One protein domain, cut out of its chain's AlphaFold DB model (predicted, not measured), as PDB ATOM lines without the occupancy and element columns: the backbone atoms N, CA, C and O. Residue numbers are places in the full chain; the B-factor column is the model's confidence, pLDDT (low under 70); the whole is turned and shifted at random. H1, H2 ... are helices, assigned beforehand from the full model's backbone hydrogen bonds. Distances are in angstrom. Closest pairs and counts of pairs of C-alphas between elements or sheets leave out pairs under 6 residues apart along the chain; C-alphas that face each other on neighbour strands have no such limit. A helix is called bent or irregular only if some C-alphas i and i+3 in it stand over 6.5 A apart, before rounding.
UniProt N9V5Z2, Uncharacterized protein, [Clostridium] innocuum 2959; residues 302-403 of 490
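Overview. This is residues 302 to 403 of the 490 residues of an uncharacterized protein of [Clostridium] innocuum 2959 (UniProt N9V5Z2). You will find an elongated, slightly zigzag row of helices side by side, H1, H4, H2, H5, H6 and H7, each touching the next, with short H3 folded back on H4. The 102 printed residues hold seven named helices, H1 to H7 along the chain, and no named strand: all helix. The whole is compact, with a radius of gyration of the C-alphas of 14.7 A and spans of 45 by 29 by 18 A.

Arrangement. Start at H1, residues 311 to 324, which touches the hub H4, residues 355 to 364, closest at C-alphas Val 323 and Leu 361, 5.3 A, a shallow tilt of 27 degrees, the same way. H3, residues 347 to 352, forms a hairpin with H4; C-alphas Tyr 348 and Ser 355 are closest, 4.8 A. H2, residues 333 to 345, touches H4 with residues 339 to 343 alone, closest at C-alphas Ile 340 and Ala 362, 5.4 A. H5, residues 369 to 381, touches H2 with residues 375 to 379 alone, closest at C-alphas Thr 341 and Ile 378, 6.4 A. H6, residues 385 to 394, forms hairpins with H5, closest at C-alphas Ala 376 and Ala 388, 4.3 A, and with H7, residues 398 to 403, closest at C-alphas Ala 389 and Tyr 401, 4.7 A. H1 and H7 are apart. Every O i to N i+4 pair is within hydrogen-bond range in H1, H2, H4, H5, H6 and H7; H3 has 0 of 2, but 2 of 3 O i to N i+3 pairs.

Along the chain. Find C-alpha 311 at (-8.046, 18.137, 19.900); from there H1 runs 20.1 A. H2 measures 17.8 A and H5 18.5 A. H3 is irregular: C-alphas 348 and 351 are 8.5 A apart. H7 ends at C-alpha 403, (-21.837, -13.288, 43.841).

Size, cuts and confidence. The C-alphas farthest apart, Lys 304 and Asp 399, are 45.6 A apart. The printed part has no cut, no link is long, and no printed residue is under 70 in pLDDT.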
ATOM      1  N   PHE A 302       1.170  11.824  21.750       75.69
ATOM      2  CA  PHE A 302       2.464  12.438  21.440       75.69
ATOM      3  C   PHE A 302       2.673  13.792  22.128       75.69
ATOM      4  O   PHE A 302       3.790  14.309  22.120       75.69
ATOM      5  N   GLU A 303       1.633  14.375  22.725       76.56
ATOM      6  CA  GLU A 303       1.738  15.664  23.397       76.56
ATOM      7  C   GLU A 303       2.218  15.500  24.843       76.56
ATOM      8  O   GLU A 303       1.789  14.618  25.587       76.56
ATOM      9  N   LYS A 304       3.122  16.390  25.269       70.00
ATOM     10  CA  LYS A 304       3.678  16.363  26.632       70.00
ATOM     11  C   LYS A 304       2.622  16.692  27.695       70.00
ATOM     12  O   LYS A 304       2.695  16.172  28.806       70.00
ATOM     13  N   TYR A 305       1.669  17.559  27.347       76.12
ATOM     14  CA  TYR A 305       0.542  17.967  28.184       76.12
ATOM     15  C   TYR A 305      -0.715  18.038  27.317       76.12
ATOM     16  O   TYR A 305      -0.780  18.834  26.376       76.12
ATOM     17  N   ILE A 306      -1.690  17.185  27.627       80.19
ATOM     18  CA  ILE A 306      -2.921  17.044  26.842       80.19
ATOM     19  C   ILE A 306      -4.005  18.054  27.239       80.19
ATOM     20  O   ILE A 306      -4.798  18.428  26.385       80.19
ATOM     21  N   ASP A 307      -4.000  18.549  28.481       75.12
ATOM     22  CA  ASP A 307      -5.096  19.340  29.075       75.12
ATOM     23  C   ASP A 307      -5.462  20.625  28.303       75.12
ATOM     24  O   ASP A 307      -6.601  21.081  28.375       75.12
ATOM     25  N   ASP A 308      -4.516  21.203  27.555       75.69
ATOM     26  CA  ASP A 308      -4.705  22.441  26.783       75.69
ATOM     27  C   ASP A 308      -4.910  22.197  25.273       75.69
ATOM     28  O   ASP A 308      -4.971  23.150  24.488       75.69
ATOM     29  N   GLN A 309      -4.978  20.934  24.834       80.00
ATOM     30  CA  GLN A 309      -5.044  20.608  23.410       80.00
ATOM     31  C   GLN A 309      -6.480  20.744  22.880       80.00
ATOM     32  O   GLN A 309      -7.374  20.037  23.351       80.00
ATOM     33  N   PRO A 310      -6.728  21.588  21.857       80.75
ATOM     34  CA  PRO A 310      -8.059  21.743  21.262       80.75
ATOM     35  C   PRO A 310      -8.575  20.453  20.599       80.75
ATOM     36  O   PRO A 310      -9.752  20.334  20.275       80.75
ATOM     37  N   GLU A 311      -7.703  19.475  20.368       83.38
ATOM     38  CA  GLU A 311      -8.046  18.137  19.900       83.38
ATOM     39  C   GLU A 311      -8.938  17.366  20.893       83.38
ATOM     40  O   GLU A 311      -9.722  16.526  20.452       83.38
ATOM     41  N   ILE A 312      -8.907  17.681  22.197       87.44
ATOM     42  CA  ILE A 312      -9.838  17.092  23.178       87.44
ATOM     43  C   ILE A 312     -11.287  17.449  22.824       87.44
ATOM     44  O   ILE A 312     -12.143  16.563  22.793       87.44
ATOM     45  N   ASP A 313     -11.552  18.709  22.462       86.25
ATOM     46  CA  ASP A 313     -12.888  19.147  22.040       86.25
ATOM     47  C   ASP A 313     -13.362  18.360  20.809       86.25
ATOM     48  O   ASP A 313     -14.539  18.031  20.694       86.25
ATOM     49  N   THR A 314     -12.442  17.973  19.917       86.69
ATOM     50  CA  THR A 314     -12.777  17.155  18.739       86.69
ATOM     51  C   THR A 314     -13.263  15.759  19.135       86.69
ATOM     52  O   THR A 314     -14.228  15.267  18.554       86.69
ATOM     53  N   VAL A 315     -12.636  15.121  20.133       91.25
ATOM     54  CA  VAL A 315     -13.104  13.823  20.658       91.25
ATOM     55  C   VAL A 315     -14.507  13.965  21.240       91.25
ATOM     56  O   VAL A 315     -15.388  13.177  20.903       91.25
ATOM     57  N   LEU A 316     -14.726  14.993  22.065       92.31
ATOM     58  CA  LEU A 316     -16.025  15.249  22.688       92.31
ATOM     59  C   LEU A 316     -17.116  15.494  21.638       92.31
ATOM     60  O   LEU A 316     -18.166  14.862  21.708       92.31
ATOM     61  N   GLU A 317     -16.851  16.322  20.625       92.44
ATOM     62  CA  GLU A 317     -17.789  16.601  19.531       92.44
ATOM     63  C   GLU A 317     -18.172  15.333  18.748       92.44
ATOM     64  O   GLU A 317     -19.350  15.123  18.446       92.44
ATOM     65  N   ILE A 318     -17.206  14.455  18.444       92.19
ATOM     66  CA  ILE A 318     -17.481  13.189  17.744       92.19
ATOM     67  C   ILE A 318     -18.318  12.253  18.626       92.19
ATOM     68  O   ILE A 318     -19.282  11.646  18.152       92.19
ATOM     69  N   CYS A 319     -17.979  12.139  19.912       94.38
ATOM     70  CA  CYS A 319     -18.732  11.323  20.859       94.38
ATOM     71  C   CYS A 319     -20.161  11.843  21.051       94.38
ATOM     72  O   CYS A 319     -21.096  11.043  21.065       94.38
ATOM     73  N   GLU A 320     -20.362  13.160  21.116       94.94
ATOM     74  CA  GLU A 320     -21.694  13.769  21.136       94.94
ATOM     75  C   GLU A 320     -22.488  13.438  19.864       94.94
ATOM     76  O   GLU A 320     -23.667  13.087  19.951       94.94
ATOM     77  N   GLU A 321     -21.858  13.493  18.687       94.62
ATOM     78  CA  GLU A 321     -22.492  13.120  17.416       94.62
ATOM     79  C   GLU A 321     -22.933  11.645  17.422       94.62
ATOM     80  O   GLU A 321     -24.061  11.319  17.035       94.62
ATOM     81  N   LEU A 322     -22.073  10.751  17.921       95.25
ATOM     82  CA  LEU A 322     -22.371   9.328  18.082       95.25
ATOM     83  C   LEU A 322     -23.534   9.098  19.059       95.25
ATOM     84  O   LEU A 322     -24.492   8.402  18.721       95.25
ATOM     85  N   VAL A 323     -23.503   9.728  20.238       95.12
ATOM     86  CA  VAL A 323     -24.566   9.624  21.251       95.12
ATOM     87  C   VAL A 323     -25.888  10.204  20.750       95.12
ATOM     88  O   VAL A 323     -26.951   9.702  21.109       95.12
ATOM     89  N   GLN A 324     -25.877  11.216  19.884       93.88
ATOM     90  CA  GLN A 324     -27.100  11.775  19.298       93.88
ATOM     91  C   GLN A 324     -27.639  10.947  18.124       93.88
ATOM     92  O   GLN A 324     -28.839  10.983  17.850       93.88
ATOM     93  N   SER A 325     -26.794  10.157  17.458       91.50
ATOM     94  CA  SER A 325     -27.189   9.352  16.303       91.50
ATOM     95  C   SER A 325     -28.029   8.138  16.697       91.50
ATOM     96  O   SER A 325     -27.638   7.335  17.542       91.50
ATOM     97  N   ASP A 326     -29.186   7.964  16.062       87.81
ATOM     98  CA  ASP A 326     -30.001   6.749  16.200       87.81
ATOM     99  C   ASP A 326     -29.560   5.635  15.242       87.81
ATOM    100  O   ASP A 326     -30.142   4.549  15.255       87.81
ATOM    101  N   GLU A 327     -28.559   5.885  14.392       87.25
ATOM    102  CA  GLU A 327     -28.101   4.926  13.387       87.25
ATOM    103  C   GLU A 327     -27.169   3.866  13.988       87.25
ATOM    104  O   GLU A 327     -27.237   2.702  13.593       87.25
ATOM    105  N   ILE A 328     -26.393   4.231  15.016       91.19
ATOM    106  CA  ILE A 328     -25.348   3.373  15.603       91.19
ATOM    107  C   ILE A 328     -25.893   2.074  16.214       91.19
ATOM    108  O   ILE A 328     -25.206   1.057  16.282       91.19
ATOM    109  N   GLN A 329     -27.164   2.065  16.626       87.88
ATOM    110  CA  GLN A 329     -27.825   0.879  17.184       87.88
ATOM    111  C   GLN A 329     -28.092  -0.213  16.132       87.88
ATOM    112  O   GLN A 329     -28.385  -1.353  16.493       87.88
ATOM    113  N   TYR A 330     -28.022   0.123  14.839       87.69
ATOM    114  CA  TYR A 330     -28.252  -0.817  13.738       87.69
ATOM    115  C   TYR A 330     -26.968  -1.458  13.208       87.69
ATOM    116  O   TYR A 330     -27.054  -2.365  12.379       87.69
ATOM    117  N   ASP A 331     -25.803  -1.018  13.688       91.31
ATOM    118  CA  ASP A 331     -24.515  -1.572  13.279       91.31
ATOM    119  C   ASP A 331     -24.325  -3.034  13.704       91.31
ATOM    120  O   ASP A 331     -25.134  -3.626  14.425       91.31
ATOM    121  N   ASP A 332     -23.259  -3.672  13.227       93.06
ATOM    122  CA  ASP A 332     -22.957  -5.033  13.661       93.06
ATOM    123  C   ASP A 332     -22.604  -5.057  15.158       93.06
ATOM    124  O   ASP A 332     -21.839  -4.230  15.662       93.06
ATOM    125  N   TRP A 333     -23.145  -6.035  15.890       95.62
ATOM    126  CA  TRP A 333     -22.892  -6.157  17.325       95.62
ATOM    127  C   TRP A 333     -21.403  -6.351  17.647       95.62
ATOM    128  O   TRP A 333     -20.939  -5.856  18.669       95.62
ATOM    129  N   GLN A 334     -20.620  -7.036  16.803       95.00
ATOM    130  CA  GLN A 334     -19.181  -7.176  17.051       95.00
ATOM    131  C   GLN A 334     -18.456  -5.835  16.968       95.00
ATOM    132  O   GLN A 334     -17.544  -5.609  17.762       95.00
ATOM    133  N   LEU A 335     -18.880  -4.944  16.068       94.38
ATOM    134  CA  LEU A 335     -18.344  -3.589  15.990       94.38
ATOM    135  C   LEU A 335     -18.708  -2.789  17.245       94.38
ATOM    136  O   LEU A 335     -17.809  -2.310  17.933       94.38
ATOM    137  N   ARG A 336     -19.997  -2.721  17.612       96.62
ATOM    138  CA  ARG A 336     -20.436  -2.029  18.842       96.62
ATOM    139  C   ARG A 336     -19.723  -2.552  20.085       96.62
ATOM    140  O   ARG A 336     -19.241  -1.781  20.907       96.62
ATOM    141  N   LYS A 337     -19.598  -3.874  20.202       97.38
ATOM    142  CA  LYS A 337     -18.892  -4.524  21.306       97.38
ATOM    143  C   LYS A 337     -17.404  -4.171  21.331       97.38
ATOM    144  O   LYS A 337     -16.853  -4.009  22.419       97.38
ATOM    145  N   LYS A 338     -16.748  -4.070  20.170       96.69
ATOM    146  CA  LYS A 338     -15.348  -3.634  20.068       96.69
ATOM    147  C   LYS A 338     -15.197  -2.215  20.618       96.69
ATOM    148  O   LYS A 338     -14.339  -2.016  21.465       96.69
ATOM    149  N   VAL A 339     -16.080  -1.296  20.219       96.75
ATOM    150  CA  VAL A 339     -16.106   0.089  20.724       96.75
ATOM    151  C   VAL A 339     -16.323   0.130  22.240       96.75
ATOM    152  O   VAL A 339     -15.535   0.738  22.951       96.75
ATOM    153  N   ILE A 340     -17.315  -0.595  22.772       97.56
ATOM    154  CA  ILE A 340     -17.543  -0.689  24.229       97.56
ATOM    155  C   ILE A 340     -16.298  -1.217  24.956       97.56
ATOM    156  O   ILE A 340     -15.952  -0.739  26.033       97.56
ATOM    157  N   THR A 341     -15.637  -2.229  24.389       97.38
ATOM    158  CA  THR A 341     -14.421  -2.801  24.983       97.38
ATOM    159  C   THR A 341     -13.312  -1.761  25.046       97.38
ATOM    160  O   THR A 341     -12.690  -1.620  26.090       97.38
ATOM    161  N   ASP A 342     -13.118  -1.017  23.958       97.00
ATOM    162  CA  ASP A 342     -12.112   0.038  23.846       97.00
ATOM    163  C   ASP A 342     -12.359   1.173  24.854       97.00
ATOM    164  O   ASP A 342     -11.446   1.549  25.585       97.00
ATOM    165  N   ILE A 343     -13.615   1.622  24.989       96.88
ATOM    166  CA  ILE A 343     -14.041   2.608  25.998       96.88
ATOM    167  C   ILE A 343     -13.675   2.145  27.410       96.88
ATOM    168  O   ILE A 343     -13.063   2.885  28.176       96.88
ATOM    169  N   VAL A 344     -14.051   0.917  27.775       96.25
ATOM    170  CA  VAL A 344     -13.832   0.398  29.133       96.25
ATOM    171  C   VAL A 344     -12.349   0.139  29.407       96.25
ATOM    172  O   VAL A 344     -11.882   0.379  30.519       96.25
ATOM    173  N   GLU A 345     -11.602  -0.350  28.418       95.12
ATOM    174  CA  GLU A 345     -10.162  -0.597  28.531       95.12
ATOM    175  C   GLU A 345      -9.373   0.685  28.815       95.12
ATOM    176  O   GLU A 345      -8.425   0.654  29.600       95.12
ATOM    177  N   HIS A 346      -9.808   1.806  28.239       93.38
ATOM    178  CA  HIS A 346      -9.201   3.124  28.425       93.38
ATOM    179  C   HIS A 346      -9.836   3.938  29.564       93.38
ATOM    180  O   HIS A 346      -9.715   5.160  29.578       93.38
ATOM    181  N   ASP A 347     -10.511   3.278  30.513       93.00
ATOM    182  CA  ASP A 347     -11.171   3.912  31.667       93.00
ATOM    183  C   ASP A 347     -12.082   5.081  31.257       93.00
ATOM    184  O   ASP A 347     -12.024   6.182  31.803       93.00
ATOM    185  N   TYR A 348     -12.890   4.850  30.219       94.69
ATOM    186  CA  TYR A 348     -13.806   5.829  29.634       94.69
ATOM    187  C   TYR A 348     -13.121   7.114  29.147       94.69
ATOM    188  O   TYR A 348     -13.766   8.151  29.020       94.69
ATOM    189  N   TYR A 349     -11.818   7.050  28.859       92.12
ATOM    190  CA  TYR A 349     -11.002   8.202  28.480       92.12
ATOM    191  C   TYR A 349     -11.105   9.351  29.500       92.12
ATOM    192  O   TYR A 349     -11.146  10.525  29.128       92.12
ATOM    193  N   ASP A 350     -11.127   9.020  30.799       90.56
ATOM    194  CA  ASP A 350     -11.186   9.999  31.898       90.56
ATOM    195  C   ASP A 350     -10.046  11.029  31.830       90.56
ATOM    196  O   ASP A 350     -10.246  12.209  32.110       90.56
ATOM    197  N   CYS A 351      -8.869  10.624  31.336       86.19
ATOM    198  CA  CYS A 351      -7.737  11.526  31.109       86.19
ATOM    199  C   CYS A 351      -8.018  12.652  30.099       86.19
ATOM    200  O   CYS A 351      -7.316  13.657  30.121       86.19
ATOM    201  N   LEU A 352      -9.027  12.498  29.237       87.88
ATOM    202  CA  LEU A 352      -9.477  13.519  28.287       87.88
ATOM    203  C   LEU A 352     -10.684  14.313  28.811       87.88
ATOM    204  O   LEU A 352     -11.237  15.135  28.089       87.88
ATOM    205  N   GLY A 353     -11.158  14.031  30.031       88.06
ATOM    206  CA  GLY A 353     -12.411  14.583  30.548       88.06
ATOM    207  C   GLY A 353     -13.663  14.061  29.829       88.06
ATOM    208  O   GLY A 353     -14.718  14.683  29.924       88.06
ATOM    209  N   ALA A 354     -13.565  12.931  29.116       91.81
ATOM    210  CA  ALA A 354     -14.642  12.377  28.290       91.81
ATOM    211  C   ALA A 354     -15.480  11.286  28.989       91.81
ATOM    212  O   ALA A 354     -16.361  10.702  28.361       91.81
ATOM    213  N   SER A 355     -15.241  11.024  30.281       93.00
ATOM    214  CA  SER A 355     -15.840   9.895  31.013       93.00
ATOM    215  C   SER A 355     -17.372   9.848  30.918       93.00
ATOM    216  O   SER A 355     -17.936   8.812  30.569       93.00
ATOM    217  N   ASP A 356     -18.041  10.986  31.136       94.50
ATOM    218  CA  ASP A 356     -19.507  11.067  31.136       94.50
ATOM    219  C   ASP A 356     -20.106  10.736  29.755       94.50
ATOM    220  O   ASP A 356     -20.993   9.888  29.647       94.50
ATOM    221  N   ILE A 357     -19.599  11.352  28.676       95.62
ATOM    222  CA  ILE A 357     -20.127  11.124  27.319       95.62
ATOM    223  C   ILE A 357     -19.785   9.722  26.801       95.62
ATOM    224  O   ILE A 357     -20.585   9.100  26.098       95.62
ATOM    225  N   MET A 358     -18.619   9.191  27.176       96.06
ATOM    226  CA  MET A 358     -18.211   7.825  26.849       96.06
ATOM    227  C   MET A 358     -19.084   6.795  27.561       96.06
ATOM    228  O   MET A 358     -19.370   5.736  26.995       96.06
ATOM    229  N   ASP A 359     -19.541   7.097  28.777       95.38
ATOM    230  CA  ASP A 359     -20.489   6.242  29.475       95.38
ATOM    231  C   ASP A 359     -21.854   6.211  28.781       95.38
ATOM    232  O   ASP A 359     -22.382   5.135  28.481       95.38
ATOM    233  N   GLU A 360     -22.386   7.386  28.434       96.50
ATOM    234  CA  GLU A 360     -23.629   7.499  27.665       96.50
ATOM    235  C   GLU A 360     -23.542   6.741  26.330       96.50
ATOM    236  O   GLU A 360     -24.479   6.032  25.946       96.50
ATOM    237  N   LEU A 361     -22.400   6.829  25.640       96.88
ATOM    238  CA  LEU A 361     -22.153   6.090  24.404       96.88
ATOM    239  C   LEU A 361     -22.133   4.574  24.636       96.88
ATOM    240  O   LEU A 361     -22.790   3.836  23.898       96.88
ATOM    241  N   ALA A 362     -21.420   4.095  25.660       96.19
ATOM    242  CA  ALA A 362     -21.334   2.670  25.976       96.19
ATOM    243  C   ALA A 362     -22.713   2.060  26.294       96.19
ATOM    244  O   ALA A 362     -23.018   0.952  25.838       96.19
ATOM    245  N   GLU A 363     -23.568   2.789  27.019       94.44
ATOM    246  CA  GLU A 363     -24.957   2.384  27.259       94.44
ATOM    247  C   GLU A 363     -25.784   2.395  25.967       94.44
ATOM    248  O   GLU A 363     -26.484   1.421  25.675       94.44
ATOM    249  N   LYS A 364     -25.666   3.446  25.141       95.19
ATOM    250  CA  LYS A 364     -26.423   3.570  23.883       95.19
ATOM    251  C   LYS A 364     -26.095   2.467  22.870       95.19
ATOM    252  O   LYS A 364     -26.960   2.061  22.095       95.19
ATOM    253  N   LEU A 365     -24.865   1.954  22.884       96.25
ATOM    254  CA  LEU A 365     -24.429   0.848  22.029       96.25
ATOM    255  C   LEU A 365     -25.059  -0.511  22.413       96.25
ATOM    256  O   LEU A 365     -24.971  -1.466  21.634       96.25
ATOM    257  N   CYS A 366     -25.717  -0.616  23.570       95.69
ATOM    258  CA  CYS A 366     -26.437  -1.814  24.002       95.69
ATOM    259  C   CYS A 366     -27.949  -1.676  23.749       95.69
ATOM    260  O   CYS A 366     -28.624  -0.812  24.307       95.69
ATOM    261  N   THR A 367     -28.518  -2.578  22.946       93.69
ATOM    262  CA  THR A 367     -29.927  -2.520  22.502       93.69
ATOM    263  C   THR A 367     -30.842  -3.538  23.180       93.69
ATOM    264  O   THR A 367     -32.068  -3.411  23.129       93.69
ATOM    265  N   ASN A 368     -30.273  -4.576  23.799       94.25
ATOM    266  CA  ASN A 368     -31.015  -5.675  24.413       94.25
ATOM    267  C   ASN A 368     -30.260  -6.282  25.607       94.25
ATOM    268  O   ASN A 368     -29.068  -6.040  25.793       94.25
ATOM    269  N   ASP A 369     -30.952  -7.099  26.405       94.25
ATOM    270  CA  ASP A 369     -30.409  -7.665  27.648       94.25
ATOM    271  C   ASP A 369     -29.138  -8.507  27.446       94.25
ATOM    272  O   ASP A 369     -28.266  -8.509  28.312       94.25
ATOM    273  N   GLU A 370     -29.000  -9.219  26.322       94.62
ATOM    274  CA  GLU A 370     -27.814 -10.043  26.039       94.62
ATOM    275  C   GLU A 370     -26.580  -9.164  25.777       94.62
ATOM    276  O   GLU A 370     -25.480  -9.477  26.241       94.62
ATOM    277  N   GLU A 371     -26.770  -8.034  25.095       96.44
ATOM    278  CA  GLU A 371     -25.731  -7.026  24.855       96.44
ATOM    279  C   GLU A 371     -25.318  -6.321  26.156       96.44
ATOM    280  O   GLU A 371     -24.124  -6.243  26.450       96.44
ATOM    281  N   TYR A 372     -26.278  -5.924  27.003       96.75
ATOM    282  CA  TYR A 372     -25.983  -5.360  28.331       96.75
ATOM    283  C   TYR A 372     -25.245  -6.352  29.240       96.75
ATOM    284  O   TYR A 372     -24.326  -5.976  29.969       96.75
ATOM    285  N   GLN A 373     -25.586  -7.642  29.188       94.56
ATOM    286  CA  GLN A 373     -24.842  -8.665  29.925       94.56
ATOM    287  C   GLN A 373     -23.397  -8.797  29.431       94.56
ATOM    288  O   GLN A 373     -22.493  -8.976  30.247       94.56
ATOM    289  N   ALA A 374     -23.165  -8.690  28.122       96.25
ATOM    290  CA  ALA A 374     -21.821  -8.702  27.556       96.25
ATOM    291  C   ALA A 374     -21.020  -7.441  27.927       96.25
ATOM    292  O   ALA A 374     -19.829  -7.555  28.211       96.25
ATOM    293  N   TYR A 375     -21.658  -6.270  27.989       97.19
ATOM    294  CA  TYR A 375     -21.051  -5.049  28.529       97.19
ATOM    295  C   TYR A 375     -20.652  -5.224  30.004       97.19
ATOM    296  O   TYR A 375     -19.516  -4.941  30.380       97.19
ATOM    297  N   ALA A 376     -21.524  -5.805  30.831       96.50
ATOM    298  CA  ALA A 376     -21.197  -6.128  32.219       96.50
ATOM    299  C   ALA A 376     -20.046  -7.149  32.350       96.50
ATOM    300  O   ALA A 376     -19.243  -7.065  33.282       96.50
ATOM    301  N   ASP A 377     -19.932  -8.106  31.423       95.88
ATOM    302  CA  ASP A 377     -18.790  -9.027  31.355       95.88
ATOM    303  C   ASP A 377     -17.479  -8.287  31.050       95.88
ATOM    304  O   ASP A 377     -16.470  -8.551  31.706       95.88
ATOM    305  N   ILE A 378     -17.497  -7.328  30.117       97.00
ATOM    306  CA  ILE A 378     -16.348  -6.461  29.812       97.00
ATOM    307  C   ILE A 378     -15.948  -5.663  31.061       97.00
ATOM    308  O   ILE A 378     -14.805  -5.751  31.501       97.00
ATOM    309  N   LEU A 379     -16.894  -4.974  31.706       96.25
ATOM    310  CA  LEU A 379     -16.635  -4.199  32.927       96.25
ATOM    311  C   LEU A 379     -16.004  -5.035  34.041       96.25
ATOM    312  O   LEU A 379     -15.058  -4.600  34.695       96.25
ATOM    313  N   TYR A 380     -16.494  -6.258  34.239       92.75
ATOM    314  CA  TYR A 380     -15.944  -7.169  35.236       92.75
ATOM    315  C   TYR A 380     -14.489  -7.569  34.922       92.75
ATOM    316  O   TYR A 380     -13.659  -7.634  35.830       92.75
ATOM    317  N   ILE A 381     -14.156  -7.809  33.645       94.38
ATOM    318  CA  ILE A 381     -12.788  -8.131  33.200       94.38
ATOM    319  C   ILE A 381     -11.828  -6.973  33.503       94.38
ATOM    320  O   ILE A 381     -10.751  -7.205  34.056       94.38
ATOM    321  N   TYR A 382     -12.248  -5.740  33.216       92.12
ATOM    322  CA  TYR A 382     -11.465  -4.521  33.442       92.12
ATOM    323  C   TYR A 382     -11.672  -3.910  34.841       92.12
ATOM    324  O   TYR A 382     -11.405  -2.736  35.063       92.12
ATOM    325  N   ARG A 383     -12.083  -4.721  35.830       90.25
ATOM    326  CA  ARG A 383     -12.141  -4.367  37.267       90.25
ATOM    327  C   ARG A 383     -13.165  -3.304  37.673       90.25
ATOM    328  O   ARG A 383     -13.159  -2.889  38.831       90.25
ATOM    329  N   ASN A 384     -14.121  -2.961  36.815       90.69
ATOM    330  CA  ASN A 384     -15.271  -2.139  37.188       90.69
ATOM    331  C   ASN A 384     -16.424  -3.014  37.730       90.69
ATOM    332  O   ASN A 384     -17.521  -3.106  37.172       90.69
ATOM    333  N   GLU A 385     -16.139  -3.735  38.821       91.69
ATOM    334  CA  GLU A 385     -16.999  -4.808  39.339       91.69
ATOM    335  C   GLU A 385     -18.332  -4.290  39.917       91.69
ATOM    336  O   GLU A 385     -19.344  -4.981  39.809       91.69
ATOM    337  N   GLU A 386     -18.368  -3.079  40.493       91.12
ATOM    338  CA  GLU A 386     -19.605  -2.494  41.045       91.12
ATOM    339  C   GLU A 386     -20.621  -2.166  39.947       91.12
ATOM    340  O   GLU A 386     -21.789  -2.555  40.045       91.12
ATOM    341  N   LYS A 387     -20.176  -1.502  38.877       93.06
ATOM    342  CA  LYS A 387     -21.038  -1.159  37.746       93.06
ATOM    343  C   LYS A 387     -21.496  -2.403  36.992       93.06
ATOM    344  O   LYS A 387     -22.685  -2.545  36.716       93.06
ATOM    345  N   ALA A 388     -20.587  -3.357  36.767       94.69
ATOM    346  CA  ALA A 388     -20.930  -4.661  36.204       94.69
ATOM    347  C   ALA A 388     -22.049  -5.347  37.006       94.69
ATOM    348  O   ALA A 388     -23.032  -5.826  36.439       94.69
ATOM    349  N   ALA A 389     -21.932  -5.361  38.337       93.44
ATOM    350  CA  ALA A 389     -22.921  -5.960  39.225       93.44
ATOM    351  C   ALA A 389     -24.296  -5.280  39.122       93.44
ATOM    352  O   ALA A 389     -25.319  -5.968  39.105       93.44
ATOM    353  N   PHE A 390     -24.328  -3.951  39.014       92.62
ATOM    354  CA  PHE A 390     -25.570  -3.203  38.828       92.62
ATOM    355  C   PHE A 390     -26.267  -3.557  37.506       92.62
ATOM    356  O   PHE A 390     -27.460  -3.863  37.515       92.62
ATOM    357  N   ILE A 391     -25.518  -3.623  36.402       94.19
ATOM    358  CA  ILE A 391     -26.052  -4.017  35.089       94.19
ATOM    359  C   ILE A 391     -26.546  -5.473  35.121       94.19
ATOM    360  O   ILE A 391     -27.651  -5.764  34.663       94.19
ATOM    361  N   TYR A 392     -25.804  -6.397  35.745       94.75
ATOM    362  CA  TYR A 392     -26.274  -7.779  35.920       94.75
ATOM    363  C   TYR A 392     -27.614  -7.859  36.654       94.75
ATOM    364  O   TYR A 392     -28.474  -8.652  36.270       94.75
ATOM    365  N   ASN A 393     -27.805  -7.039  37.688       91.56
ATOM    366  CA  ASN A 393     -29.061  -6.982  38.428       91.56
ATOM    367  C   ASN A 393     -30.224  -6.458  37.568       91.56
ATOM    368  O   ASN A 393     -31.339  -6.957  37.683       91.56
ATOM    369  N   GLN A 394     -29.976  -5.474  36.701       92.38
ATOM    370  CA  GLN A 394     -31.003  -4.900  35.826       92.38
ATOM    371  C   GLN A 394     -31.409  -5.834  34.677       92.38
ATOM    372  O   GLN A 394     -32.587  -5.888  34.334       92.38
ATOM    373  N   HIS A 395     -30.465  -6.613  34.139       92.38
ATOM    374  CA  HIS A 395     -30.663  -7.429  32.931       92.38
ATOM    375  C   HIS A 395     -30.723  -8.942  33.207       92.38
ATOM    376  O   HIS A 395     -30.330  -9.764  32.378       92.38
ATOM    377  N   GLY A 396     -31.224  -9.332  34.386       84.88
ATOM    378  CA  GLY A 396     -31.640 -10.713  34.672       84.88
ATOM    379  C   GLY A 396     -30.526 -11.700  35.050       84.88
ATOM    380  O   GLY A 396     -30.757 -12.909  35.035       84.88
ATOM    381  N   ARG A 397     -29.332 -11.221  35.421       89.06
ATOM    382  CA  ARG A 397     -28.198 -12.028  35.920       89.06
ATOM    383  C   ARG A 397     -27.994 -11.861  37.420       89.06
ATOM    384  O   ARG A 397     -26.905 -11.542  37.903       89.06
ATOM    385  N   GLU A 398     -29.061 -12.115  38.171       87.25
ATOM    386  CA  GLU A 398     -29.046 -12.042  39.634       87.25
ATOM    387  C   GLU A 398     -27.945 -12.929  40.242       87.25
ATOM    388  O   GLU A 398     -27.308 -12.530  41.209       87.25
ATOM    389  N   ASP A 399     -27.631 -14.083  39.640       89.69
ATOM    390  CA  ASP A 399     -26.544 -14.976  40.070       89.69
ATOM    391  C   ASP A 399     -25.194 -14.251  40.212       89.69
ATOM    392  O   ASP A 399     -24.496 -14.389  41.226       89.69
ATOM    393  N   LYS A 400     -24.840 -13.433  39.214       91.62
ATOM    394  CA  LYS A 400     -23.594 -12.664  39.203       91.62
ATOM    395  C   LYS A 400     -23.654 -11.468  40.153       91.62
ATOM    396  O   LYS A 400     -22.682 -11.219  40.864       91.62
ATOM    397  N   TYR A 401     -24.794 -10.777  40.224       93.50
ATOM    398  CA  TYR A 401     -24.999  -9.677  41.173       93.50
ATOM    399  C   TYR A 401     -24.851 -10.144  42.628       93.50
ATOM    400  O   TYR A 401     -24.126  -9.534  43.414       93.50
ATOM    401  N   ILE A 402     -25.467 -11.272  42.984       92.81
ATOM    402  CA  ILE A 402     -25.368 -11.851  44.328       92.81
ATOM    403  C   ILE A 402     -23.943 -12.293  44.641       92.81
ATOM    404  O   ILE A 402     -23.442 -11.978  45.721       92.81
ATOM    405  N   THR A 403     -23.255 -12.925  43.687       92.94
ATOM    406  CA  THR A 403     -21.837 -13.288  43.841       92.94
ATOM    407  C   THR A 403     -20.973 -12.057  44.137       92.94
ATOM    408  O   THR A 403     -20.136 -12.087  45.043       92.94
TER     409      THR A 403